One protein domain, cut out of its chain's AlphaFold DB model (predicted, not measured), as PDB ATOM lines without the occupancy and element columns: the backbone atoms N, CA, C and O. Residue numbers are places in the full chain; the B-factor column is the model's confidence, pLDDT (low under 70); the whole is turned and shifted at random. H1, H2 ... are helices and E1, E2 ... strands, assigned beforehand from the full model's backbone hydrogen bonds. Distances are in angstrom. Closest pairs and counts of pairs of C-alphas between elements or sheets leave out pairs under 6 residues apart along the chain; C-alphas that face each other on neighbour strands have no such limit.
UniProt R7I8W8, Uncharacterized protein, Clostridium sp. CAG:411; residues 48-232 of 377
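Overview. This is residues 48 to 232 of the 377 residues of an uncharacterized protein of Clostridium sp. CAG:411 (UniProt R7I8W8). A long, strongly twisted sheet, E1, E13, E12, E11, makes one wall of an elongated, barrel-like shell. Two smaller sheets make the rest: E3, E4, E8 is partly face to face with it as a sandwich towards one end, and E2, E5, E6, E7 closes in towards the other, with E2 beside E12 and E7 near E1. The hairpin of E9 and E10 sticks out to one side, short H1 sits at an end, and residues 228 to 232 of E13 stick out as an arm. The 185 printed residues are mostly strand, with thirteen named strands and one named helix, in the order E1, H1, then E2 to E13; the largest sheet is mixed. The whole is only just compact, close to loose, with a radius of gyration of the C-alphas of 18.8 A and spans of 58 by 52 by 32 A.

Arrangement. Begin at E13, residues 212 to 232, an inner strand; E1, residues 48 to 62, is its antiparallel neighbour, with N 57 and O 217 2.8 A apart. On E13's other side is E12, residues 194 to 207, also antiparallel and in a hairpin with it, where N 202 and O 216 are 2.8 A apart. Edge strand E11, residues 180 to 182, is parallel to E12, with N 182 and O 197 2.8 A apart. In the facing sheet, E4, residues 104 to 109, is antiparallel to E3, residues 94 to 97, at N 106 and O 96, 2.8 A, and to E8, residues 156 to 161, at N 107 and O 158, 2.8 A. The closest C-alphas of E1 and E8 are those of Asp 51 and Phe 161, 5.7 A apart. E4 runs on into E5, residues 112 to 122, at 62 degrees. On one side of E5 is E2, residues 74 to 85, with N 80 and O 117 3.0 A apart; on the other side are E6, residues 127 to 131, with N 118 and O 131 at 2.9 A, and E7, residues 134 to 137, with N 114 and O 135 at 2.9 A. The closest C-alphas of E2 and E12, those of Arg 80 and Ala 201, are 5.1 A apart. E9, residues 167 to 171, and E10, residues 174 to 178, form a hairpin, with N 169 and O 176 2.9 A apart. H1, residues 67 to 70, is on none of the three larger sheets; it is too short for an O i to N i+4 pair, and its one O i to N i+3 pair is within range.

Along the chain. Find C-alpha 48 at (-27.678, 21.348, 55.570); E1 runs 37.9 A from there to C-alpha 62. E12 runs 39.8 A, E5 31.5 A and E2 29.4 A. E13 runs 51.8 A, bending by 85 degrees at residue 228, to C-alpha 232 at (-34.470, 37.265, 62.385).

Size, cuts and confidence. The farthest C-alphas, those of Ser 72 and Gly 100, are 59.8 A apart. The printed part has no cut. Look for long links at residues 138 to 155, between E7 and E8, and 183 to 193, between E11 and E12. No printed residue is under pLDDT 70; the mean of the printed part is 93.3.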
ATOM      1  N   VAL A  48     -28.768  21.440  54.599       90.94
ATOM      2  CA  VAL A  48     -27.678  21.348  55.570       90.94
ATOM      3  C   VAL A  48     -26.749  20.248  55.102       90.94
ATOM      4  O   VAL A  48     -27.185  19.103  54.999       90.94
ATOM      5  N   ILE A  49     -25.496  20.600  54.826       93.81
ATOM      6  CA  ILE A  49     -24.438  19.640  54.515       93.81
ATOM      7  C   ILE A  49     -23.939  19.062  55.845       93.81
ATOM      8  O   ILE A  49     -23.570  19.816  56.746       93.81
ATOM      9  N   TYR A  50     -23.987  17.738  55.986       93.44
ATOM     10  CA  TYR A  50     -23.519  17.013  57.176       93.44
ATOM     11  C   TYR A  50     -22.121  16.428  57.005       93.44
ATOM     12  O   TYR A  50     -21.418  16.256  58.000       93.44
ATOM     13  N   ASP A  51     -21.750  16.124  55.765       96.38
ATOM     14  CA  ASP A  51     -20.447  15.602  55.377       96.38
ATOM     15  C   ASP A  51     -20.187  15.930  53.902       96.38
ATOM     16  O   ASP A  51     -21.137  16.040  53.114       96.38
ATOM     17  N   GLU A  52     -18.918  16.101  53.544       95.88
ATOM     18  CA  GLU A  52     -18.466  16.439  52.193       95.88
ATOM     19  C   GLU A  52     -17.099  15.802  51.917       95.88
ATOM     20  O   GLU A  52     -16.153  15.985  52.684       95.88
ATOM     21  N   ILE A  53     -16.985  15.085  50.798       96.50
ATOM     22  CA  ILE A  53     -15.729  14.494  50.329       96.50
ATOM     23  C   ILE A  53     -15.554  14.765  48.836       96.50
ATOM     24  O   ILE A  53     -16.497  14.642  48.055       96.50
ATOM     25  N   GLY A  54     -14.343  15.147  48.434       95.50
ATOM     26  CA  GLY A  54     -14.025  15.470  47.048       95.50
ATOM     27  C   GLY A  54     -12.709  14.861  46.586       95.50
ATOM     28  O   GLY A  54     -11.768  14.711  47.366       95.50
ATOM     29  N   ILE A  55     -12.655  14.535  45.299       96.38
ATOM     30  CA  ILE A  55     -11.501  13.957  44.605       96.38
ATOM     31  C   ILE A  55     -11.151  14.797  43.378       96.38
ATOM     32  O   ILE A  55     -12.006  15.495  42.833       96.38
ATOM     33  N   ASN A  56      -9.899  14.708  42.932       97.38
ATOM     34  CA  ASN A  56      -9.451  15.301  41.677       97.38
ATOM     35  C   ASN A  56      -9.024  14.194  40.716       97.38
ATOM     36  O   ASN A  56      -8.318  13.279  41.127       97.38
ATOM     37  N   LEU A  57      -9.432  14.322  39.458       97.00
ATOM     38  CA  LEU A  57      -9.093  13.447  38.341       97.00
ATOM     39  C   LEU A  57      -8.566  14.304  37.182       97.00
ATOM     40  O   LEU A  57      -8.812  15.514  37.138       97.00
ATOM     41  N   CYS A  58      -7.854  13.708  36.233       96.88
ATOM     42  CA  CYS A  58      -7.326  14.408  35.066       96.88
ATOM     43  C   CYS A  58      -7.281  13.482  33.848       96.88
ATOM     44  O   CYS A  58      -6.775  12.375  33.944       96.88
ATOM     45  N   THR A  59      -7.757  13.953  32.695       95.56
ATOM     46  CA  THR A  59      -7.611  13.247  31.410       95.56
ATOM     47  C   THR A  59      -7.471  14.239  30.256       95.56
ATOM     48  O   THR A  59      -7.815  15.421  30.380       95.56
ATOM     49  N   MET A  60      -6.974  13.754  29.120       94.56
ATOM     50  CA  MET A  60      -7.082  14.446  27.838       94.56
ATOM     51  C   MET A  60      -8.518  14.342  27.296       94.56
ATOM     52  O   MET A  60      -9.219  13.362  27.553       94.56
ATOM     53  N   VAL A  61      -8.953  15.370  26.566       95.69
ATOM     54  CA  VAL A  61     -10.277  15.480  25.941       95.69
ATOM     55  C   VAL A  61     -10.118  16.048  24.532       95.69
ATOM     56  O   VAL A  61      -9.540  17.124  24.355       95.69
ATOM     57  N   GLU A  62     -10.651  15.358  23.525       94.81
ATOM     58  CA  GLU A  62     -10.724  15.879  22.158       94.81
ATOM     59  C   GLU A  62     -11.835  16.932  22.028       94.81
ATOM     60  O   GLU A  62     -12.932  16.776  22.566       94.81
ATOM     61  N   LEU A  63     -11.591  18.005  21.271       94.62
ATOM     62  CA  LEU A  63     -12.600  19.051  21.052       94.62
ATOM     63  C   LEU A  63     -13.625  18.709  19.952       94.62
ATOM     64  O   LEU A  63     -14.583  19.460  19.762       94.62
ATOM     65  N   GLY A  64     -13.437  17.601  19.226       91.88
ATOM     66  CA  GLY A  64     -14.335  17.130  18.160       91.88
ATOM     67  C   GLY A  64     -14.337  17.981  16.880       91.88
ATOM     68  O   GLY A  64     -15.160  17.755  15.992       91.88
ATOM     69  N   VAL A  65     -13.440  18.966  16.774       93.38
ATOM     70  CA  VAL A  65     -13.282  19.877  15.631       93.38
ATOM     71  C   VAL A  65     -11.811  20.248  15.431       93.38
ATOM     72  O   VAL A  65     -11.084  20.438  16.400       93.38
ATOM     73  N   ASP A  66     -11.399  20.417  14.175       94.00
ATOM     74  CA  ASP A  66     -10.091  20.963  13.786       94.00
ATOM     75  C   ASP A  66     -10.051  22.470  14.117       94.00
ATOM     76  O   ASP A  66     -10.657  23.289  13.414       94.00
ATOM     77  N   ILE A  67      -9.401  22.844  15.225       94.44
ATOM     78  CA  ILE A  67      -9.277  24.239  15.671       94.44
ATOM     79  C   ILE A  67      -8.433  25.079  14.692       94.44
ATOM     80  O   ILE A  67      -8.913  26.159  14.329       94.44
ATOM     81  N   PRO A  68      -7.250  24.640  14.208       93.25
ATOM     82  CA  PRO A  68      -6.439  25.420  13.273       93.25
ATOM     83  C   PRO A  68      -7.159  25.762  11.963       93.25
ATOM     84  O   PRO A  68      -7.032  26.886  11.476       93.25
ATOM     85  N   ALA A  69      -7.941  24.838  11.397       93.88
ATOM     86  CA  ALA A  69      -8.682  25.065  10.158       93.88
ATOM     87  C   ALA A  69      -9.999  25.827  10.374       93.88
ATOM     88  O   ALA A  69     -10.364  26.666   9.546       93.88
ATOM     89  N   THR A  70     -10.722  25.552  11.467       95.38
ATOM     90  CA  THR A  70     -12.075  26.105  11.697       95.38
ATOM     91  C   THR A  70     -12.049  27.455  12.416       95.38
ATOM     92  O   THR A  70     -12.859  28.334  12.119       95.38
ATOM     93  N   TYR A  71     -11.124  27.637  13.362       94.56
ATOM     94  CA  TYR A  71     -11.098  28.750  14.315       94.56
ATOM     95  C   TYR A  71      -9.687  29.345  14.473       94.56
ATOM     96  O   TYR A  71      -9.246  29.637  15.582       94.56
ATOM     97  N   SER A  72      -8.995  29.585  13.356       93.19
ATOM     98  CA  SER A  72      -7.597  30.057  13.266       93.19
ATOM     99  C   SER A  72      -7.234  31.361  14.008       93.19
ATOM    100  O   SER A  72      -6.065  31.740  14.038       93.19
ATOM    101  N   THR A  73      -8.200  32.066  14.606       94.19
ATOM    102  CA  THR A  73      -7.969  33.240  15.470       94.19
ATOM    103  C   THR A  73      -7.966  32.919  16.969       94.19
ATOM    104  O   THR A  73      -7.778  33.833  17.771       94.19
ATOM    105  N   VAL A  74      -8.220  31.668  17.363       96.12
ATOM    106  CA  VAL A  74      -8.241  31.227  18.765       96.12
ATOM    107  C   VAL A  74      -6.825  31.172  19.336       96.12
ATOM    108  O   VAL A  74      -5.896  30.698  18.690       96.12
ATOM    109  N   THR A  75      -6.671  31.649  20.570       95.81
ATOM    110  CA  THR A  75      -5.396  31.653  21.310       95.81
ATOM    111  C   THR A  75      -5.508  31.117  22.734       95.81
ATOM    112  O   THR A  75      -4.491  30.886  23.382       95.81
ATOM    113  N   SER A  76      -6.723  30.971  23.264       95.38
ATOM    114  CA  SER A  76      -6.957  30.462  24.616       95.38
ATOM    115  C   SER A  76      -8.370  29.898  24.766       95.38
ATOM    116  O   SER A  76      -9.255  30.153  23.945       95.38
ATOM    117  N   ALA A  77      -8.582  29.126  25.830       96.94
ATOM    118  CA  ALA A  77      -9.861  28.513  26.158       96.94
ATOM    119  C   ALA A  77     -10.185  28.664  27.654       96.94
ATOM    120  O   ALA A  77      -9.302  28.905  28.477       96.94
ATOM    121  N   THR A  78     -11.454  28.478  28.020       97.00
ATOM    122  CA  THR A  78     -11.862  28.125  29.390       97.00
ATOM    123  C   THR A  78     -12.845  26.961  29.348       97.00
ATOM    124  O   THR A  78     -13.539  26.772  28.350       97.00
ATOM    125  N   ILE A  79     -12.909  26.178  30.424       97.44
ATOM    126  CA  ILE A  79     -13.769  24.995  30.545       97.44
ATOM    127  C   ILE A  79     -14.703  25.143  31.748       97.44
ATOM    128  O   ILE A  79     -14.341  25.755  32.753       97.44
ATOM    129  N   ARG A  80     -15.905  24.575  31.648       96.50
ATOM    130  CA  ARG A  80     -16.858  24.376  32.753       96.50
ATOM    131  C   ARG A  80     -17.542  23.027  32.559       96.50
ATOM    132  O   ARG A  80     -17.685  22.599  31.417       96.50
ATOM    133  N   VAL A  81     -18.000  22.378  33.625       96.56
ATOM    134  CA  VAL A  81     -18.921  21.236  33.486       96.56
ATOM    135  C   VAL A  81     -20.329  21.762  33.206       96.56
ATOM    136  O   VAL A  81     -20.718  22.790  33.757       96.56
ATOM    137  N   ILE A  82     -21.080  21.069  32.351       95.19
ATOM    138  CA  ILE A  82     -22.528  21.247  32.192       95.19
ATOM    139  C   ILE A  82     -23.257  20.153  32.963       95.19
ATOM    140  O   ILE A  82     -24.131  20.456  33.772       95.19
ATOM    141  N   ASP A  83     -22.905  18.893  32.703       95.12
ATOM    142  CA  ASP A  83     -23.606  17.730  33.239       95.12
ATOM    143  C   ASP A  83     -22.669  16.528  33.416       95.12
ATOM    144  O   ASP A  83     -21.600  16.479  32.802       95.12
ATOM    145  N   ALA A  84     -23.104  15.557  34.216       94.88
ATOM    146  CA  ALA A  84     -22.472  14.248  34.347       94.88
ATOM    147  C   ALA A  84     -23.514  13.147  34.111       94.88
ATOM    148  O   ALA A  84     -24.635  13.238  34.609       94.88
ATOM    149  N   ASN A  85     -23.133  12.106  33.374       93.31
ATOM    150  CA  ASN A  85     -23.953  10.927  33.121       93.31
ATOM    151  C   ASN A  85     -23.204   9.670  33.572       93.31
ATOM    152  O   ASN A  85     -22.035   9.496  33.237       93.31
ATOM    153  N   PHE A  86     -23.889   8.814  34.321       92.94
ATOM    154  CA  PHE A  86     -23.390   7.554  34.866       92.94
ATOM    155  C   PHE A  86     -24.588   6.639  35.146       92.94
ATOM    156  O   PHE A  86     -25.681   7.130  35.441       92.94
ATOM    157  N   GLU A  87     -24.400   5.325  35.054       90.69
ATOM    158  CA  GLU A  87     -25.450   4.336  35.338       90.69
ATOM    159  C   GLU A  87     -25.282   3.717  36.735       90.69
ATOM    160  O   GLU A  87     -24.202   3.771  37.327       90.69
ATOM    161  N   TYR A  88     -26.352   3.128  37.277       88.12
ATOM    162  CA  TYR A  88     -26.345   2.440  38.574       88.12
ATOM    163  C   TYR A  88     -26.344   0.925  38.392       88.12
ATOM    164  O   TYR A  88     -27.139   0.394  37.616       88.12
ATOM    165  N   GLY A  89     -25.532   0.208  39.169       79.44
ATOM    166  CA  GLY A  89     -25.552  -1.256  39.178       79.44
ATOM    167  C   GLY A  89     -24.182  -1.885  39.386       79.44
ATOM    168  O   GLY A  89     -23.246  -1.237  39.833       79.44
ATOM    169  N   THR A  90     -24.063  -3.171  39.054       73.19
ATOM    170  CA  THR A  90     -22.852  -3.981  39.296       73.19
ATOM    171  C   THR A  90     -21.637  -3.596  38.451       73.19
ATOM    172  O   THR A  90     -20.533  -4.017  38.774       73.19
ATOM    173  N   GLU A  91     -21.844  -2.838  37.375       79.38
ATOM    174  CA  GLU A  91     -20.802  -2.346  36.457       79.38
ATOM    175  C   GLU A  91     -20.765  -0.799  36.429       79.38
ATOM    176  O   GLU A  91     -20.019  -0.203  35.659       79.38
ATOM    177  N   GLY A  92     -21.568  -0.153  37.285       88.50
ATOM    178  CA  GLY A  92     -21.749   1.296  37.379       88.50
ATOM    179  C   GLY A  92     -21.595   1.805  38.815       88.50
ATOM    180  O   GLY A  92     -20.989   1.157  39.668       88.50
ATOM    181  N   VAL A  93     -22.164   2.974  39.103       92.88
ATOM    182  CA  VAL A  93     -22.118   3.595  40.433       92.88
ATOM    183  C   VAL A  93     -22.920   2.777  41.452       92.88
ATOM    184  O   VAL A  93     -24.059   2.373  41.196       92.88
ATOM    185  N   THR A  94     -22.347   2.581  42.642       94.06
ATOM    186  CA  THR A  94     -22.975   1.859  43.763       94.06
ATOM    187  C   THR A  94     -23.046   2.717  45.028       94.06
ATOM    188  O   THR A  94     -22.279   3.664  45.210       94.06
ATOM    189  N   ILE A  95     -23.983   2.385  45.925       94.19
ATOM    190  CA  ILE A  95     -24.088   2.972  47.268       94.19
ATOM    191  C   ILE A  95     -24.467   1.861  48.255       94.19
ATOM    192  O   ILE A  95     -25.595   1.364  48.226       94.19
ATOM    193  N   GLU A  96     -23.561   1.498  49.163       92.31
ATOM    194  CA  GLU A  96     -23.773   0.423  50.141       92.31
ATOM    195  C   GLU A  96     -23.664   0.918  51.597       92.31
ATOM    196  O   GLU A  96     -22.778   1.709  51.920       92.31
ATOM    197  N   PRO A  97     -24.538   0.473  52.522       92.12
ATOM    198  CA  PRO A  97     -24.436   0.828  53.936       92.12
ATOM    199  C   PRO A  97     -23.290   0.065  54.616       92.12
ATOM    200  O   PRO A  97     -23.260  -1.167  54.620       92.12
ATOM    201  N   ILE A  98     -22.371   0.782  55.265       93.62
ATOM    202  CA  ILE A  98     -21.175   0.172  55.858       93.62
ATOM    203  C   ILE A  98     -21.557  -0.693  57.069       93.62
ATOM    204  O   ILE A  98     -22.199  -0.239  58.022       93.62
ATOM    205  N   ALA A  99     -21.126  -1.957  57.058       92.38
ATOM    206  CA  ALA A  99     -21.459  -2.933  58.092       92.38
ATOM    207  C   ALA A  99     -21.067  -2.442  59.503       92.38
ATOM    208  O   ALA A  99     -19.907  -2.156  59.794       92.38
ATOM    209  N   GLY A 100     -22.054  -2.337  60.399       92.19
ATOM    210  CA  GLY A 100     -21.872  -1.823  61.764       92.19
ATOM    211  C   GLY A 100     -21.841  -0.292  61.900       92.19
ATOM    212  O   GLY A 100     -21.861   0.206  63.025       92.19
ATOM    213  N   ARG A 101     -21.861   0.463  60.793       93.50
ATOM    214  CA  ARG A 101     -21.907   1.936  60.748       93.50
ATOM    215  C   ARG A 101     -23.167   2.395  59.989       93.50
ATOM    216  O   ARG A 101     -23.058   2.871  58.867       93.50
ATOM    217  N   PRO A 102     -24.375   2.298  60.582       85.56
ATOM    218  CA  PRO A 102     -25.654   2.455  59.867       85.56
ATOM    219  C   PRO A 102     -25.930   3.855  59.289       85.56
ATOM    220  O   PRO A 102     -26.887   4.014  58.540       85.56
ATOM    221  N   ASN A 103     -25.109   4.852  59.631       92.19
ATOM    222  CA  ASN A 103     -25.177   6.215  59.101       92.19
ATOM    223  C   ASN A 103     -23.986   6.530  58.171       92.19
ATOM    224  O   ASN A 103     -23.736   7.697  57.886       92.19
ATOM    225  N   CYS A 104     -23.192   5.536  57.768       95.12
ATOM    226  CA  CYS A 104     -22.077   5.696  56.835       95.12
ATOM    227  C   CYS A 104     -22.299   4.800  55.620       95.12
ATOM    228  O   CYS A 104     -22.712   3.647  55.766       95.12
ATOM    229  N   TYR A 105     -21.997   5.326  54.441       95.75
ATOM    230  CA  TYR A 105     -22.182   4.639  53.171       95.75
ATOM    231  C   TYR A 105     -20.862   4.612  52.412       95.75
ATOM    232  O   TYR A 105     -20.136   5.605  52.415       95.75
ATOM    233  N   LEU A 106     -20.568   3.471  51.797       96.00
ATOM    234  CA  LEU A 106     -19.515   3.316  50.807       96.00
ATOM    235  C   LEU A 106     -20.123   3.625  49.439       96.00
ATOM    236  O   LEU A 106     -21.209   3.136  49.123       96.00
ATOM    237  N   ILE A 107     -19.448   4.455  48.658       95.62
ATOM    238  CA  ILE A 107     -19.853   4.847  47.311       95.62
ATOM    239  C   ILE A 107     -18.712   4.481  46.373       95.62
ATOM    240  O   ILE A 107     -17.623   5.042  46.503       95.62
ATOM    241  N   THR A 108     -18.957   3.577  45.428       95.50
ATOM    242  CA  THR A 108     -18.016   3.314  44.335       95.50
ATOM    243  C   THR A 108     -18.421   4.174  43.144       95.50
ATOM    244  O   THR A 108     -19.536   4.057  42.636       95.50
ATOM    245  N   LEU A 109     -17.522   5.058  42.711       95.75
ATOM    246  CA  LEU A 109     -17.673   5.845  41.489       95.75
ATOM    247  C   LEU A 109     -16.910   5.165  40.345       95.75
ATOM    248  O   LEU A 109     -15.762   4.755  40.525       95.75
ATOM    249  N   THR A 110     -17.560   5.054  39.187       95.62
ATOM    250  CA  THR A 110     -17.054   4.450  37.943       95.62
ATOM    251  C   THR A 110     -17.942   4.895  36.773       95.62
ATOM    252  O   THR A 110     -19.083   5.304  36.988       95.62
ATOM    253  N   ASP A 111     -17.408   4.814  35.558       95.56
ATOM    254  CA  ASP A 111     -18.034   5.077  34.257       95.56
ATOM    255  C   ASP A 111     -18.781   6.427  34.161       95.56
ATOM    256  O   ASP A 111     -19.948   6.519  33.774       95.56
ATOM    257  N   ILE A 112     -18.099   7.511  34.552       95.56
ATOM    258  CA  ILE A 112     -18.678   8.859  34.610       95.56
ATOM    259  C   ILE A 112     -18.329   9.646  33.343       95.56
ATOM    260  O   ILE A 112     -17.233  10.190  33.196       95.56
ATOM    261  N   THR A 113     -19.301   9.783  32.445       95.88
ATOM    262  CA  THR A 113     -19.190  10.661  31.273       95.88
ATOM    263  C   THR A 113     -19.507  12.104  31.665       95.88
ATOM    264  O   THR A 113     -20.634  12.421  32.050       95.88
ATOM    265  N   ILE A 114     -18.530  13.003  31.546       96.50
ATOM    266  CA  ILE A 114     -18.692  14.439  31.818       96.50
ATOM    267  C   ILE A 114     -18.886  15.201  30.510       96.50
ATOM    268  O   ILE A 114     -18.062  15.090  29.604       96.50
ATOM    269  N   ARG A 115     -19.931  16.036  30.433       96.44
ATOM    270  CA  ARG A 115     -20.160  16.973  29.321       96.44
ATOM    271  C   ARG A 115     -19.707  18.375  29.707       96.44
ATOM    272  O   ARG A 115     -20.194  18.947  30.687       96.44
ATOM    273  N   PHE A 116     -18.820  18.962  28.909       97.25
ATOM    274  CA  PHE A 116     -18.238  20.278  29.175       97.25
ATOM    275  C   PHE A 116     -18.876  21.405  28.351       97.25
ATOM    276  O   PHE A 116     -19.499  21.180  27.320       97.25
ATOM    277  N   ALA A 117     -18.656  22.645  28.791       97.19
ATOM    278  CA  ALA A 117     -18.705  23.848  27.968       97.19
ATOM    279  C   ALA A 117     -17.273  24.377  27.812       97.19
ATOM    280  O   ALA A 117     -16.700  24.889  28.777       97.19
ATOM    281  N   VAL A 118     -16.699  24.269  26.613       97.81
ATOM    282  CA  VAL A 118     -15.371  24.810  26.289       97.81
ATOM    283  C   VAL A 118     -15.549  26.115  25.519       97.81
ATOM    284  O   VAL A 118     -15.967  26.117  24.363       97.81
ATOM    285  N   GLN A 119     -15.258  27.241  26.162       97.69
ATOM    286  CA  GLN A 119     -15.356  28.573  25.567       97.69
ATOM    287  C   GLN A 119     -14.006  28.958  24.957       97.69
ATOM    288  O   GLN A 119     -13.011  28.991  25.677       97.69
ATOM    289  N   LEU A 120     -13.968  29.250  23.655       97.44
ATOM    290  CA  LEU A 120     -12.739  29.593  22.929       97.44
ATOM    291  C   LEU A 120     -12.630  31.103  22.703       97.44
ATOM    292  O   LEU A 120     -13.625  31.742  22.353       97.44
ATOM    293  N   TYR A 121     -11.430  31.664  22.863       97.56
ATOM    294  CA  TYR A 121     -11.183  33.107  22.813       97.56
ATOM    295  C   TYR A 121     -10.075  33.493  21.834       97.56
ATOM    296  O   TYR A 121      -9.097  32.763  21.660       97.56
ATOM    297  N   ASP A 122     -10.221  34.677  21.234       96.50
ATOM    298  CA  ASP A 122      -9.185  35.304  20.413       96.50
ATOM    299  C   ASP A 122      -8.118  36.044  21.243       96.50
ATOM    300  O   ASP A 122      -8.254  36.244  22.454       96.50
ATOM    301  N   ALA A 123      -7.072  36.517  20.559       95.19
ATOM    302  CA  ALA A 123      -5.973  37.294  21.144       95.19
ATOM    303  C   ALA A 123      -6.401  38.633  21.793       95.19
ATOM    304  O   ALA A 123      -5.583  39.309  22.415       95.19
ATOM    305  N   THR A 124      -7.667  39.039  21.646       96.50
ATOM    306  CA  THR A 124      -8.276  40.216  22.287       96.50
ATOM    307  C   THR A 124      -9.295  39.837  23.372       96.50
ATOM    308  O   THR A 124     -10.099  40.672  23.792       96.50
ATOM    309  N   CYS A 125      -9.250  38.582  23.836       94.44
ATOM    310  CA  CYS A 125     -10.127  37.984  24.845       94.44
ATOM    311  C   CYS A 125     -11.621  37.980  24.470       94.44
ATOM    312  O   CYS A 125     -12.484  37.928  25.350       94.44
ATOM    313  N   ARG A 126     -11.956  38.012  23.175       95.56
ATOM    314  CA  ARG A 126     -13.345  37.912  22.703       95.56
ATOM    315  C   ARG A 126     -13.729  36.455  22.511       95.56
ATOM    316  O   ARG A 126     -12.948  35.679  21.974       95.56
ATOM    317  N   LEU A 127     -14.946  36.104  22.923       97.06
ATOM    318  CA  LEU A 127     -15.516  34.777  22.710       97.06
ATOM    319  C   LEU A 127     -15.706  34.525  21.205       97.06
ATOM    320  O   LEU A 127     -16.475  35.233  20.558       97.06
ATOM    321  N   VAL A 128     -15.023  33.512  20.673       96.88
ATOM    322  CA  VAL A 128     -15.123  33.072  19.271       96.88
ATOM    323  C   VAL A 128     -16.264  32.067  19.110       96.88
ATOM    324  O   VAL A 128     -17.093  32.200  18.215       96.88
ATOM    325  N   THR A 129     -16.315  31.060  19.986       97.00
ATOM    326  CA  THR A 129     -17.327  29.995  19.969       97.00
ATOM    327  C   THR A 129     -17.427  29.316  21.342       97.00
ATOM    328  O   THR A 129     -16.645  29.596  22.253       97.00
ATOM    329  N   THR A 130     -18.394  28.416  21.514       97.31
ATOM    330  CA  THR A 130     -18.441  27.469  22.636       97.31
ATOM    331  C   THR A 130     -18.698  26.068  22.092       97.31
ATOM    332  O   THR A 130     -19.646  25.865  21.337       97.31
ATOM    333  N   LEU A 131     -17.829  25.129  22.462       97.38
ATOM    334  CA  LEU A 131     -17.887  23.716  22.098       97.38
ATOM    335  C   LEU A 131     -18.399  22.885  23.280       97.38
ATOM    336  O   LEU A 131     -18.293  23.309  24.435       97.38
ATOM    337  N   TYR A 132     -18.918  21.695  22.983       97.00
ATOM    338  CA  TYR A 132     -19.552  20.809  23.964       97.00
ATOM    339  C   TYR A 132     -18.994  19.374  23.910       97.00
ATOM    340  O   TYR A 132     -19.754  18.451  23.614       97.00
ATOM    341  N   PRO A 133     -17.679  19.174  24.126       96.81
ATOM    342  CA  PRO A 133     -17.088  17.841  24.146       96.81
ATOM    343  C   PRO A 133     -17.499  17.057  25.399       96.81
ATOM    344  O   PRO A 133     -17.907  17.627  26.420       96.81
ATOM    345  N   GLU A 134     -17.336  15.742  25.314       95.88
ATOM    346  CA  GLU A 134     -17.564  14.787  26.397       95.88
ATOM    347  C   GLU A 134     -16.271  14.015  26.682       95.88
ATOM    348  O   GLU A 134     -15.453  13.830  25.782       95.88
ATOM    349  N   ALA A 135     -16.076  13.573  27.925       95.50
ATOM    350  CA  ALA A 135     -14.949  12.721  28.300       95.50
ATOM    351  C   ALA A 135     -15.344  11.701  29.369       95.50
ATOM    352  O   ALA A 135     -16.147  12.005  30.256       95.50
ATOM    353  N   LEU A 136     -14.740  10.514  29.299       95.69
ATOM    354  CA  LEU A 136     -14.952   9.427  30.250       95.69
ATOM    355  C   LEU A 136     -13.944   9.505  31.401       95.69
ATOM    356  O   LEU A 136     -12.746   9.259  31.223       95.69
ATOM    357  N   PHE A 137     -14.450   9.819  32.589       96.56
ATOM    358  CA  PHE A 137     -13.723   9.744  33.849       96.56
ATOM    359  C   PHE A 137     -14.074   8.451  34.578       96.56
ATOM    360  O   PHE A 137     -15.217   7.996  34.531       96.56
ATOM    361  N   LEU A 138     -13.090   7.891  35.280       96.00
ATOM    362  CA  LEU A 138     -13.185   6.594  35.951       96.00
ATOM    363  C   LEU A 138     -13.647   5.473  34.994       96.00
ATOM    364  O   LEU A 138     -14.718   4.909  35.196       96.00
ATOM    365  N   PRO A 139     -12.922   5.196  33.894       94.81
ATOM    366  CA  PRO A 139     -13.385   4.257  32.875       94.81
ATOM    367  C   PRO A 139     -13.528   2.836  33.435       94.81
ATOM    368  O   PRO A 139     -12.589   2.299  34.019       94.81
ATOM    369  N   SER A 140     -14.662   2.181  33.171       88.62
ATOM    370  CA  SER A 140     -14.987   0.814  33.631       88.62
ATOM    371  C   SER A 140     -13.970  -0.289  33.274       88.62
ATOM    372  O   SER A 140     -14.070  -1.411  33.773       88.62
ATOM    373  N   ASN A 141     -12.979  -0.006  32.423       87.31
ATOM    374  CA  ASN A 141     -11.902  -0.922  32.058       87.31
ATOM    375  C   ASN A 141     -10.552  -0.196  31.906       87.31
ATOM    376  O   ASN A 141     -10.491   0.983  31.561       87.31
ATOM    377  N   THR A 142      -9.459  -0.936  32.106       90.81
ATOM    378  CA  THR A 142      -8.076  -0.426  32.047       90.81
ATOM    379  C   THR A 142      -7.470  -0.422  30.635       90.81
ATOM    380  O   THR A 142      -6.257  -0.289  30.497       90.81
ATOM    381  N   GLU A 143      -8.275  -0.646  29.590       89.81
ATOM    382  CA  GLU A 143      -7.854  -0.589  28.178       89.81
ATOM    383  C   GLU A 143      -8.373   0.682  27.470       89.81
ATOM    384  O   GLU A 143      -8.034   0.928  26.313       89.81
ATOM    385  N   ALA A 144      -9.178   1.501  28.157       88.62
ATOM    386  CA  ALA A 144      -9.710   2.759  27.648       88.62
ATOM    387  C   ALA A 144      -8.616   3.827  27.478       88.62
ATOM    388  O   ALA A 144      -7.750   3.985  28.333       88.62
ATOM    389  N   GLU A 145      -8.705   4.635  26.418       88.25
ATOM    390  CA  GLU A 145      -7.706   5.672  26.097       88.25
ATOM    391  C   GLU A 145      -7.623   6.802  27.143       88.25
ATOM    392  O   GLU A 145      -6.626   7.518  27.190       88.25
ATOM    393  N   THR A 146      -8.639   6.950  28.003       90.75
ATOM    394  CA  THR A 146      -8.635   7.892  29.135       90.75
ATOM    395  C   THR A 146      -8.139   7.283  30.453       90.75
ATOM    396  O   THR A 146      -8.064   8.010  31.440       90.75
ATOM    397  N   TYR A 147      -7.826   5.983  30.517       95.06
ATOM    398  CA  TYR A 147      -7.364   5.328  31.746       95.06
ATOM    399  C   TYR A 147      -5.915   5.704  32.086       95.06
ATOM    400  O   TYR A 147      -5.014   5.564  31.262       95.06
ATOM    401  N   ASP A 148      -5.688   6.097  33.339       94.12
ATOM    402  CA  ASP A 148      -4.358   6.312  33.915       94.12
ATOM    403  C   ASP A 148      -4.391   5.970  35.412       94.12
ATOM    404  O   ASP A 148      -5.289   6.418  36.126       94.12
ATOM    405  N   GLU A 149      -3.444   5.165  35.902       93.62
ATOM    406  CA  GLU A 149      -3.530   4.582  37.253       93.62
ATOM    407  C   GLU A 149      -3.390   5.602  38.398       93.62
ATOM    408  O   GLU A 149      -3.936   5.373  39.479       93.62
ATOM    409  N   ASP A 150      -2.731   6.742  38.157       93.00
ATOM    410  CA  ASP A 150      -2.526   7.813  39.143       93.00
ATOM    411  C   ASP A 150      -3.554   8.959  39.009       93.00
ATOM    412  O   ASP A 150      -3.845   9.646  39.994       93.00
ATOM    413  N   THR A 151      -4.092   9.209  37.807       94.50
ATOM    414  CA  THR A 151      -4.875  10.426  37.500       94.50
ATOM    415  C   THR A 151      -6.299  10.195  36.989       94.50
ATOM    416  O   THR A 151      -7.139  11.086  37.159       94.50
ATOM    417  N   ASN A 152      -6.617   9.022  36.434       96.44
ATOM    418  CA  ASN A 152      -7.978   8.629  36.052       96.44
ATOM    419  C   ASN A 152      -8.166   7.096  36.173       96.44
ATOM    420  O   ASN A 152      -8.388   6.417  35.163       96.44
ATOM    421  N   PRO A 153      -8.029   6.531  37.394       95.88
ATOM    422  CA  PRO A 153      -8.115   5.090  37.629       95.88
ATOM    423  C   PRO A 153      -9.532   4.578  37.364       95.88
ATOM    424  O   PRO A 153     -10.486   5.346  37.418       95.88
ATOM    425  N   SER A 154      -9.699   3.276  37.127       94.81
ATOM    426  CA  SER A 154     -10.978   2.715  36.658       94.81
ATOM    427  C   SER A 154     -12.158   2.934  37.609       94.81
ATOM    428  O   SER A 154     -13.297   3.033  37.173       94.81
ATOM    429  N   SER A 155     -11.905   3.005  38.915       94.81
ATOM    430  CA  SER A 155     -12.924   3.307  39.918       94.81
ATOM    431  C   SER A 155     -12.296   3.846  41.201       94.81
ATOM    432  O   SER A 155     -11.095   3.701  41.439       94.81
ATOM    433  N   VAL A 156     -13.117   4.481  42.038       94.94
ATOM    434  CA  VAL A 156     -12.716   4.999  43.356       94.94
ATOM    435  C   VAL A 156     -13.812   4.761  44.388       94.94
ATOM    436  O   VAL A 156     -14.997   4.936  44.104       94.94
ATOM    437  N   GLU A 157     -13.411   4.381  45.599       95.50
ATOM    438  CA  GLU A 157     -14.313   4.119  46.723       95.50
ATOM    439  C   GLU A 157     -14.239   5.249  47.755       95.50
ATOM    440  O   GLU A 157     -13.155   5.639  48.195       95.50
ATOM    441  N   LEU A 158     -15.397   5.779  48.150       95.81
ATOM    442  CA  LEU A 158     -15.523   6.927  49.047       95.81
ATOM    443  C   LEU A 158     -16.493   6.602  50.189       95.81
ATOM    444  O   LEU A 158     -17.636   6.216  49.951       95.81
ATOM    445  N   GLU A 159     -16.057   6.776  51.439       95.75
ATOM    446  CA  GLU A 159     -16.954   6.720  52.597       95.75
ATOM    447  C   GLU A 159     -17.567   8.104  52.867       95.75
ATOM    448  O   GLU A 159     -16.835   9.090  52.938       95.75
ATOM    449  N   ILE A 160     -18.884   8.177  53.096       96.12
ATOM    450  CA  ILE A 160     -19.572   9.414  53.511       96.12
ATOM    451  C   ILE A 160     -20.560   9.172  54.664       96.12
ATOM    452  O   ILE A 160     -21.220   8.130  54.743       96.12
ATOM    453  N   PHE A 161     -20.686  10.142  55.570       96.00
ATOM    454  CA  PHE A 161     -21.650  10.152  56.669       96.00
ATOM    455  C   PHE A 161     -22.982  10.793  56.249       96.00
ATOM    456  O   PHE A 161     -23.055  11.971  55.909       96.00
ATOM    457  N   ALA A 162     -24.064  10.015  56.321       95.31
ATOM    458  CA  ALA A 162     -25.403  10.391  55.872       95.31
ATOM    459  C   ALA A 162     -26.468  10.088  56.955       95.31
ATOM    460  O   ALA A 162     -27.170   9.072  56.897       95.31
ATOM    461  N   PRO A 163     -26.597  10.943  57.994       92.00
ATOM    462  CA  PRO A 163     -27.356  10.644  59.216       92.00
ATOM    463  C   PRO A 163     -28.881  10.555  59.075       92.00
ATOM    464  O   PRO A 163     -29.530  10.088  60.011       92.00
ATOM    465  N   TYR A 164     -29.457  10.986  57.950       91.31
ATOM    466  CA  TYR A 164     -30.892  10.843  57.657       91.31
ATOM    467  C   TYR A 164     -31.158   9.890  56.477       91.31
ATOM    468  O   TYR A 164     -32.261   9.876  55.931       91.31
ATOM    469  N   GLY A 165     -30.170   9.066  56.108       91.12
ATOM    470  CA  GLY A 165     -30.262   8.097  55.017       91.12
ATOM    471  C   GLY A 165     -29.983   8.698  53.640       91.12
ATOM    472  O   GLY A 165     -29.475   9.813  53.516       91.12
ATOM    473  N   ILE A 166     -30.296   7.941  52.595       92.88
ATOM    474  CA  ILE A 166     -29.961   8.267  51.204       92.88
ATOM    475  C   ILE A 166     -31.218   8.414  50.343       92.88
ATOM    476  O   ILE A 166     -32.337   8.147  50.786       92.88
ATOM    477  N   SER A 167     -31.022   8.877  49.114       93.00
ATOM    478  CA  SER A 167     -32.067   8.993  48.100       93.00
ATOM    479  C   SER A 167     -32.339   7.634  47.456       93.00
ATOM    480  O   SER A 167     -31.430   6.811  47.347       93.00
ATOM    481  N   TYR A 168     -33.571   7.426  46.991       91.75
ATOM    482  CA  TYR A 168     -33.954   6.226  46.251       91.75
ATOM    483  C   TYR A 168     -34.807   6.582  45.033       91.75
ATOM    484  O   TYR A 168     -35.662   7.466  45.121       91.75
ATOM    485  N   GLU A 169     -34.614   5.846  43.945       89.44
ATOM    486  CA  GLU A 169     -35.552   5.752  42.824       89.44
ATOM    487  C   GLU A 169     -36.409   4.483  42.973       89.44
ATOM    488  O   GLU A 169     -35.965   3.501  43.576       89.44
ATOM    489  N   GLU A 170     -37.650   4.499  42.477       88.69
ATOM    490  CA  GLU A 170     -38.553   3.339  42.514       88.69
ATOM    491  C   GLU A 170     -38.700   2.739  41.110       88.69
ATOM    492  O   GLU A 170     -39.393   3.301  40.262       88.69
ATOM    493  N   GLU A 171     -38.099   1.570  40.878       84.06
ATOM    494  CA  GLU A 171     -38.240   0.825  39.625       84.06
ATOM    495  C   GLU A 171     -38.863  -0.554  39.878       84.06
ATOM    496  O   GLU A 171     -38.382  -1.355  40.683       84.06
ATOM    497  N   GLY A 172     -39.983  -0.842  39.207       80.81
ATOM    498  CA  GLY A 172     -40.677  -2.133  39.312       80.81
ATOM    499  C   GLY A 172     -41.216  -2.481  40.710       80.81
ATOM    500  O   GLY A 172     -41.619  -3.623  40.932       80.81
ATOM    501  N   GLY A 173     -41.231  -1.524  41.647       84.44
ATOM    502  CA  GLY A 173     -41.540  -1.739  43.066       84.44
ATOM    503  C   GLY A 173     -40.328  -2.095  43.940       84.44
ATOM    504  O   GLY A 173     -40.505  -2.424  45.114       84.44
ATOM    505  N   ASN A 174     -39.109  -2.031  43.393       86.12
ATOM    506  CA  ASN A 174     -37.855  -2.047  44.148       86.12
ATOM    507  C   ASN A 174     -37.358  -0.610  44.364       86.12
ATOM    508  O   ASN A 174     -37.625   0.266  43.544       86.12
ATOM    509  N   PHE A 175     -36.593  -0.385  45.434       88.38
ATOM    510  CA  PHE A 175     -35.956   0.905  45.714       88.38
ATOM    511  C   PHE A 175     -34.454   0.827  45.438       88.38
ATOM    512  O   PHE A 175     -33.741   0.087  46.119       88.38
ATOM    513  N   ILE A 176     -33.985   1.591  44.453       89.00
ATOM    514  CA  ILE A 176     -32.583   1.644  44.026       89.00
ATOM    515  C   ILE A 176     -31.923   2.869  44.681       89.00
ATOM    516  O   ILE A 176     -32.464   3.966  44.544       89.00
ATOM    517  N   PRO A 177     -30.804   2.725  45.416       91.25
ATOM    518  CA  PRO A 177     -30.015   3.856  45.909       91.25
ATOM    519  C   PRO A 177     -29.550   4.780  44.776       91.25
ATOM    520  O   PRO A 177     -28.972   4.288  43.812       91.25
ATOM    521  N   ILE A 178     -29.741   6.099  44.902       92.69
ATOM    522  CA  ILE A 178     -29.286   7.071  43.886       92.69
ATOM    523  C   ILE A 178     -28.450   8.220  44.463       92.69
ATOM    524  O   ILE A 178     -28.632   8.648  45.607       92.69
ATOM    525  N   ILE A 179     -27.567   8.752  43.620       94.25
ATOM    526  CA  ILE A 179     -26.827   9.999  43.810       94.25
ATOM    527  C   ILE A 179     -27.520  11.093  42.993       94.25
ATOM    528  O   ILE A 179     -27.719  10.965  41.788       94.25
ATOM    529  N   ASN A 180     -27.869  12.210  43.621       93.44
ATOM    530  CA  ASN A 180     -28.464  13.327  42.887       93.44
ATOM    531  C   ASN A 180     -27.351  14.170  42.260       93.44
ATOM    532  O   ASN A 180     -26.653  14.882  42.983       93.44
ATOM    533  N   TYR A 181     -27.167  14.101  40.941       94.50
ATOM    534  CA  TYR A 181     -26.225  15.002  40.283       94.50
ATOM    535  C   TYR A 181     -26.763  16.443  40.253       94.50
ATOM    536  O   TYR A 181     -27.944  16.660  39.969       94.50
ATOM    537  N   ILE A 182     -25.893  17.416  40.537       94.56
ATOM    538  CA  ILE A 182     -26.165  18.850  40.431       94.56
ATOM    539  C   ILE A 182     -25.272  19.440  39.334       94.56
ATOM    540  O   ILE A 182     -24.046  19.491  39.460       94.56
ATOM    541  N   GLY A 183     -25.908  19.908  38.265       90.81
ATOM    542  CA  GLY A 183     -25.290  20.506  37.088       90.81
ATOM    543  C   GLY A 183     -26.037  21.750  36.611       90.81
ATOM    544  O   GLY A 183     -26.699  22.444  37.379       90.81
ATOM    545  N   PHE A 184     -25.924  22.031  35.314       91.12
ATOM    546  CA  PHE A 184     -26.501  23.208  34.655       91.12
ATOM    547  C   PHE A 184     -27.613  22.851  33.647       91.12
ATOM    548  O   PHE A 184     -28.014  23.691  32.838       91.12
ATOM    549  N   THR A 185     -28.116  21.613  33.673       89.50
ATOM    550  CA  THR A 185     -29.252  21.146  32.860       89.50
ATOM    551  C   THR A 185     -30.566  21.201  33.643       89.50
ATOM    552  O   THR A 185     -30.585  21.077  34.863       89.50
ATOM    553  N   GLN A 186     -31.694  21.362  32.938       84.00
ATOM    554  CA  GLN A 186     -33.032  21.585  33.528       84.00
ATOM    555  C   GLN A 186     -33.592  20.403  34.353       84.00
ATOM    556  O   GLN A 186     -34.693  20.491  34.889       84.00
ATOM    557  N   THR A 187     -32.881  19.276  34.407       85.06
ATOM    558  CA  THR A 187     -33.213  18.093  35.219       85.06
ATOM    559  C   THR A 187     -32.386  18.012  36.505       85.06
ATOM    560  O   THR A 187     -32.832  17.415  37.492       85.06
ATOM    561  N   ASN A 188     -31.198  18.625  36.487       87.00
ATOM    562  CA  ASN A 188     -30.125  18.464  37.466       87.00
ATOM    563  C   ASN A 188     -29.759  19.814  38.123       87.00
ATOM    564  O   ASN A 188     -28.687  19.953  38.693       87.00
ATOM    565  N   ASP A 189     -30.622  20.831  38.064       88.19
ATOM    566  CA  ASP A 189     -30.355  22.194  38.558       88.19
ATOM    567  C   ASP A 189     -30.686  22.414  40.053       88.19
ATOM    568  O   ASP A 189     -30.601  23.537  40.557       88.19
ATOM    569  N   MET A 190     -31.046  21.355  40.790       89.44
ATOM    570  CA  MET A 190     -31.467  21.435  42.195       89.44
ATOM    571  C   MET A 190     -30.809  20.388  43.099       89.44
ATOM    572  O   MET A 190     -30.851  19.190  42.820       89.44
ATOM    573  N   ILE A 191     -30.349  20.840  44.270       91.19
ATOM    574  CA  ILE A 191     -29.980  19.984  45.406       91.19
ATOM    575  C   ILE A 191     -31.206  19.239  45.963       91.19
ATOM    576  O   ILE A 191     -32.282  19.817  46.146       91.19
ATOM    577  N   ARG A 192     -31.044  17.947  46.258       91.81
ATOM    578  CA  ARG A 192     -32.098  17.039  46.741       91.81
ATOM    579  C   ARG A 192     -31.700  16.424  48.094       91.81
ATOM    580  O   ARG A 192     -30.572  16.578  48.554       91.81
ATOM    581  N   GLN A 193     -32.639  15.767  48.781       92.31
ATOM    582  CA  GLN A 193     -32.366  15.147  50.088       92.31
ATOM    583  C   GLN A 193     -31.630  13.811  49.935       92.31
ATOM    584  O   GLN A 193     -32.151  12.909  49.278       92.31
ATOM    585  N   GLY A 194     -30.485  13.664  50.605       94.56
ATOM    586  CA  GLY A 194     -29.636  12.473  50.565       94.56
ATOM    587  C   GLY A 194     -28.224  12.811  50.089       94.56
ATOM    588  O   GLY A 194     -27.672  13.843  50.469       94.56
ATOM    589  N   ILE A 195     -27.635  11.939  49.269       95.44
ATOM    590  CA  ILE A 195     -26.316  12.175  48.670       95.44
ATOM    591  C   ILE A 195     -26.497  12.987  47.385       95.44
ATOM    592  O   ILE A 195     -27.354  12.675  46.555       95.44
ATOM    593  N   ASN A 196     -25.687  14.023  47.214       95.56
ATOM    594  CA  ASN A 196     -25.615  14.821  45.997       95.56
ATOM    595  C   ASN A 196     -24.178  14.783  45.464       95.56
ATOM    596  O   ASN A 196     -23.240  14.795  46.257       95.56
ATOM    597  N   LEU A 197     -24.011  14.755  44.143       96.00
ATOM    598  CA  LEU A 197     -22.722  14.875  43.456       96.00
ATOM    599  C   LEU A 197     -22.742  16.150  42.622       96.00
ATOM    600  O   LEU A 197     -23.704  16.404  41.910       96.00
ATOM    601  N   TYR A 198     -21.677  16.930  42.674       95.88
ATOM    602  CA  TYR A 198     -21.470  18.067  41.784       95.88
ATOM    603  C   TYR A 198     -20.000  18.126  41.384       95.88
ATOM    604  O   TYR A 198     -19.159  17.435  41.969       95.88
ATOM    605  N   SER A 199     -19.683  18.897  40.347       96.06
ATOM    606  CA  SER A 199     -18.322  18.915  39.824       96.06
ATOM    607  C   SER A 199     -17.878  20.257  39.258       96.06
ATOM    608  O   SER A 199     -18.680  21.102  38.853       96.06
ATOM    609  N   PHE A 200     -16.560  20.435  39.228       95.38
ATOM    610  CA  PHE A 200     -15.892  21.587  38.642       95.38
ATOM    611  C   PHE A 200     -14.820  21.124  37.663       95.38
ATOM    612  O   PHE A 200     -14.117  20.151  37.920       95.38
ATOM    613  N   ALA A 201     -14.659  21.863  36.569       96.69
ATOM    614  CA  ALA A 201     -13.594  21.638  35.603       96.69
ATOM    615  C   ALA A 201     -12.563  22.765  35.680       96.69
ATOM    616  O   ALA A 201     -12.917  23.938  35.828       96.69
ATOM    617  N   LYS A 202     -11.292  22.413  35.505       96.06
ATOM    618  CA  LYS A 202     -10.185  23.343  35.319       96.06
ATOM    619  C   LYS A 202      -9.402  22.940  34.075       96.06
ATOM    620  O   LYS A 202      -8.949  21.806  33.953       96.06
ATOM    621  N   LEU A 203      -9.196  23.901  33.182       96.31
ATOM    622  CA  LEU A 203      -8.302  23.738  32.045       96.31
ATOM    623  C   LEU A 203      -6.865  23.745  32.573       96.31
ATOM    624  O   LEU A 203      -6.466  24.701  33.246       96.31
ATOM    625  N   LEU A 204      -6.120  22.673  32.317       96.19
ATOM    626  CA  LEU A 204      -4.710  22.561  32.693       96.19
ATOM    627  C   LEU A 204      -3.808  22.888  31.502       96.19
ATOM    628  O   LEU A 204      -2.841  23.629  31.654       96.19
ATOM    629  N   GLU A 205      -4.187  22.403  30.320       96.56
ATOM    630  CA  GLU A 205      -3.488  22.615  29.054       96.56
ATOM    631  C   GLU A 205      -4.501  22.662  27.901       96.56
ATOM    632  O   GLU A 205      -5.587  22.087  27.996       96.56
ATOM    633  N   PHE A 206      -4.155  23.371  26.828       96.38
ATOM    634  CA  PHE A 206      -4.925  23.449  25.590       96.38
ATOM    635  C   PHE A 206      -3.939  23.450  24.430       96.38
ATOM    636  O   PHE A 206      -3.201  24.420  24.252       96.38
ATOM    637  N   ASP A 207      -3.934  22.362  23.665       95.50
ATOM    638  CA  ASP A 207      -3.155  22.254  22.445       95.50
ATOM    639  C   ASP A 207      -4.045  22.597  21.247       95.50
ATOM    640  O   ASP A 207      -5.011  21.903  20.916       95.50
ATOM    641  N   ILE A 208      -3.710  23.714  20.604       93.38
ATOM    642  CA  ILE A 208      -4.398  24.200  19.411       93.38
ATOM    643  C   ILE A 208      -4.076  23.300  18.212       93.38
ATOM    644  O   ILE A 208      -4.970  23.048  17.411       93.38
ATOM    645  N   ASP A 209      -2.850  22.780  18.100       93.00
ATOM    646  CA  ASP A 209      -2.392  22.053  16.911       93.00
ATOM    647  C   ASP A 209      -2.973  20.630  16.852       93.00
ATOM    648  O   ASP A 209      -3.384  20.190  15.777       93.00
ATOM    649  N   SER A 210      -3.091  19.927  17.989       92.19
ATOM    650  CA  SER A 210      -3.839  18.654  18.066       92.19
ATOM    651  C   SER A 210      -5.345  18.818  18.298       92.19
ATOM    652  O   SER A 210      -6.087  17.850  18.153       92.19
ATOM    653  N   SER A 211      -5.823  20.027  18.620       95.31
ATOM    654  CA  SER A 211      -7.228  20.295  18.983       95.31
ATOM    655  C   SER A 211      -7.716  19.513  20.217       95.31
ATOM    656  O   SER A 211      -8.873  19.088  20.290       95.31
ATOM    657  N   THR A 212      -6.838  19.359  21.214       95.56
ATOM    658  CA  THR A 212      -7.112  18.667  22.485       95.56
ATOM    659  C   THR A 212      -6.967  19.599  23.690       95.56
ATOM    660  O   THR A 212      -6.327  20.652  23.631       95.56
ATOM    661  N   ILE A 213      -7.578  19.223  24.814       96.25
ATOM    662  CA  ILE A 213      -7.379  19.881  26.110       96.25
ATOM    663  C   ILE A 213      -7.071  18.859  27.201       96.25
ATOM    664  O   ILE A 213      -7.638  17.770  27.216       96.25
ATOM    665  N   THR A 214      -6.243  19.246  28.167       96.31
ATOM    666  CA  THR A 214      -6.049  18.486  29.409       96.31
ATOM    667  C   THR A 214      -6.988  19.061  30.466       96.31
ATOM    668  O   THR A 214      -6.830  20.208  30.906       96.31
ATOM    669  N   ALA A 215      -8.000  18.281  30.847       96.19
ATOM    670  CA  ALA A 215      -9.069  18.692  31.747       96.19
ATOM    671  C   ALA A 215      -8.879  18.072  33.138       96.19
ATOM    672  O   ALA A 215      -9.030  16.865  33.324       96.19
ATOM    673  N   GLY A 216      -8.601  18.921  34.130       96.75
ATOM    674  CA  GLY A 216      -8.703  18.548  35.537       96.75
ATOM    675  C   GLY A 216     -10.158  18.640  35.996       96.75
ATOM    676  O   GLY A 216     -10.794  19.679  35.817       96.75
ATOM    677  N   LEU A 217     -10.675  17.576  36.600       97.69
ATOM    678  CA  LEU A 217     -12.030  17.480  37.136       97.69
ATOM    679  C   LEU A 217     -11.969  17.330  38.656       97.69
ATOM    680  O   LEU A 217     -11.297  16.434  39.160       97.69
ATOM    681  N   THR A 218     -12.713  18.153  39.386       97.75
ATOM    682  CA  THR A 218     -13.007  17.914  40.803       97.75
ATOM    683  C   THR A 218     -14.424  17.361  40.913       97.75
ATOM    684  O   THR A 218     -15.370  18.055  40.539       97.75
ATOM    685  N   LEU A 219     -14.578  16.141  41.431       96.56
ATOM    686  CA  LEU A 219     -15.871  15.563  41.817       96.56
ATOM    687  C   LEU A 219     -16.061  15.755  43.325       96.56
ATOM    688  O   LEU A 219     -15.131  15.484  44.084       96.56
ATOM    689  N   VAL A 220     -17.241  16.201  43.767       97.19
ATOM    690  CA  VAL A 220     -17.545  16.424  45.192       97.19
ATOM    691  C   VAL A 220     -18.893  15.812  45.567       97.19
ATOM    692  O   VAL A 220     -19.928  16.155  44.992       97.19
ATOM    693  N   LEU A 221     -18.877  14.920  46.557       96.25
ATOM    694  CA  LEU A 221     -20.052  14.303  47.164       96.25
ATOM    695  C   LEU A 221     -20.429  15.034  48.456       96.25
ATOM    696  O   LEU A 221     -19.596  15.195  49.345       96.25
ATOM    697  N   GLN A 222     -21.700  15.410  48.584       95.81
ATOM    698  CA  GLN A 222     -22.293  16.026  49.774       95.81
ATOM    699  C   GLN A 222     -23.428  15.167  50.330       95.81
ATOM    700  O   GLN A 222     -24.347  14.795  49.597       95.81
ATOM    701  N   SER A 223     -23.446  14.951  51.646       95.69
ATOM    702  CA  SER A 223     -24.660  14.514  52.341       95.69
ATOM    703  C   SER A 223     -25.476  15.734  52.763       95.69
ATOM    704  O   SER A 223     -25.054  16.479  53.650       95.69
ATOM    705  N   ALA A 224     -26.636  15.954  52.135       94.62
ATOM    706  CA  ALA A 224     -27.444  17.155  52.329       94.62
ATOM    707  C   ALA A 224     -28.923  16.861  52.629       94.62
ATOM    708  O   ALA A 224     -29.584  16.084  51.935       94.62
ATOM    709  N   TYR A 225     -29.482  17.547  53.631       93.38
ATOM    710  CA  TYR A 225     -30.900  17.433  54.005       93.38
ATOM    711  C   TYR A 225     -31.509  18.790  54.328       93.38
ATOM    712  O   TYR A 225     -30.865  19.631  54.949       93.38
ATOM    713  N   PHE A 226     -32.769  19.005  53.953       90.38
ATOM    714  CA  PHE A 226     -33.446  20.268  54.230       90.38
ATOM    715  C   PHE A 226     -34.007  20.306  55.655       90.38
ATOM    716  O   PHE A 226     -34.695  19.381  56.090       90.38
ATOM    717  N   THR A 227     -33.774  21.406  56.374       86.25
ATOM    718  CA  THR A 227     -34.350  21.635  57.706       86.25
ATOM    719  C   THR A 227     -34.955  23.030  57.856       86.25
ATOM    720  O   THR A 227     -34.679  23.951  57.085       86.25
ATOM    721  N   GLY A 228     -35.838  23.172  58.847       84.81
ATOM    722  CA  GLY A 228     -36.576  24.401  59.131       84.81
ATOM    723  C   GLY A 228     -35.835  25.313  60.106       84.81
ATOM    724  O   GLY A 228     -35.907  25.109  61.319       84.81
ATOM    725  N   TYR A 229     -35.190  26.356  59.591       80.44
ATOM    726  CA  TYR A 229     -34.533  27.385  60.396       80.44
ATOM    727  C   TYR A 229     -35.475  28.540  60.740       80.44
ATOM    728  O   TYR A 229     -36.442  28.824  60.031       80.44
ATOM    729  N   LYS A 230     -35.153  29.251  61.823       79.25
ATOM    730  CA  LYS A 230     -35.746  30.548  62.167       79.25
ATOM    731  C   LYS A 230     -34.638  31.584  62.212       79.25
ATOM    732  O   LYS A 230     -33.780  31.501  63.085       79.25
ATOM    733  N   ILE A 231     -34.687  32.541  61.297       81.25
ATOM    734  CA  ILE A 231     -33.772  33.684  61.251       81.25
ATOM    735  C   ILE A 231     -34.545  34.962  61.578       81.25
ATOM    736  O   ILE A 231     -35.758  35.037  61.353       81.25
ATOM    737  N   GLU A 232     -33.865  35.953  62.144       78.25
ATOM    738  CA  GLU A 232     -34.470  37.265  62.385       78.25
ATOM    739  C   GLU A 232     -34.712  37.980  61.048       78.25
ATOM    740  O   GLU A 232     -33.939  37.844  60.099       78.25
TER     741      GLU A 232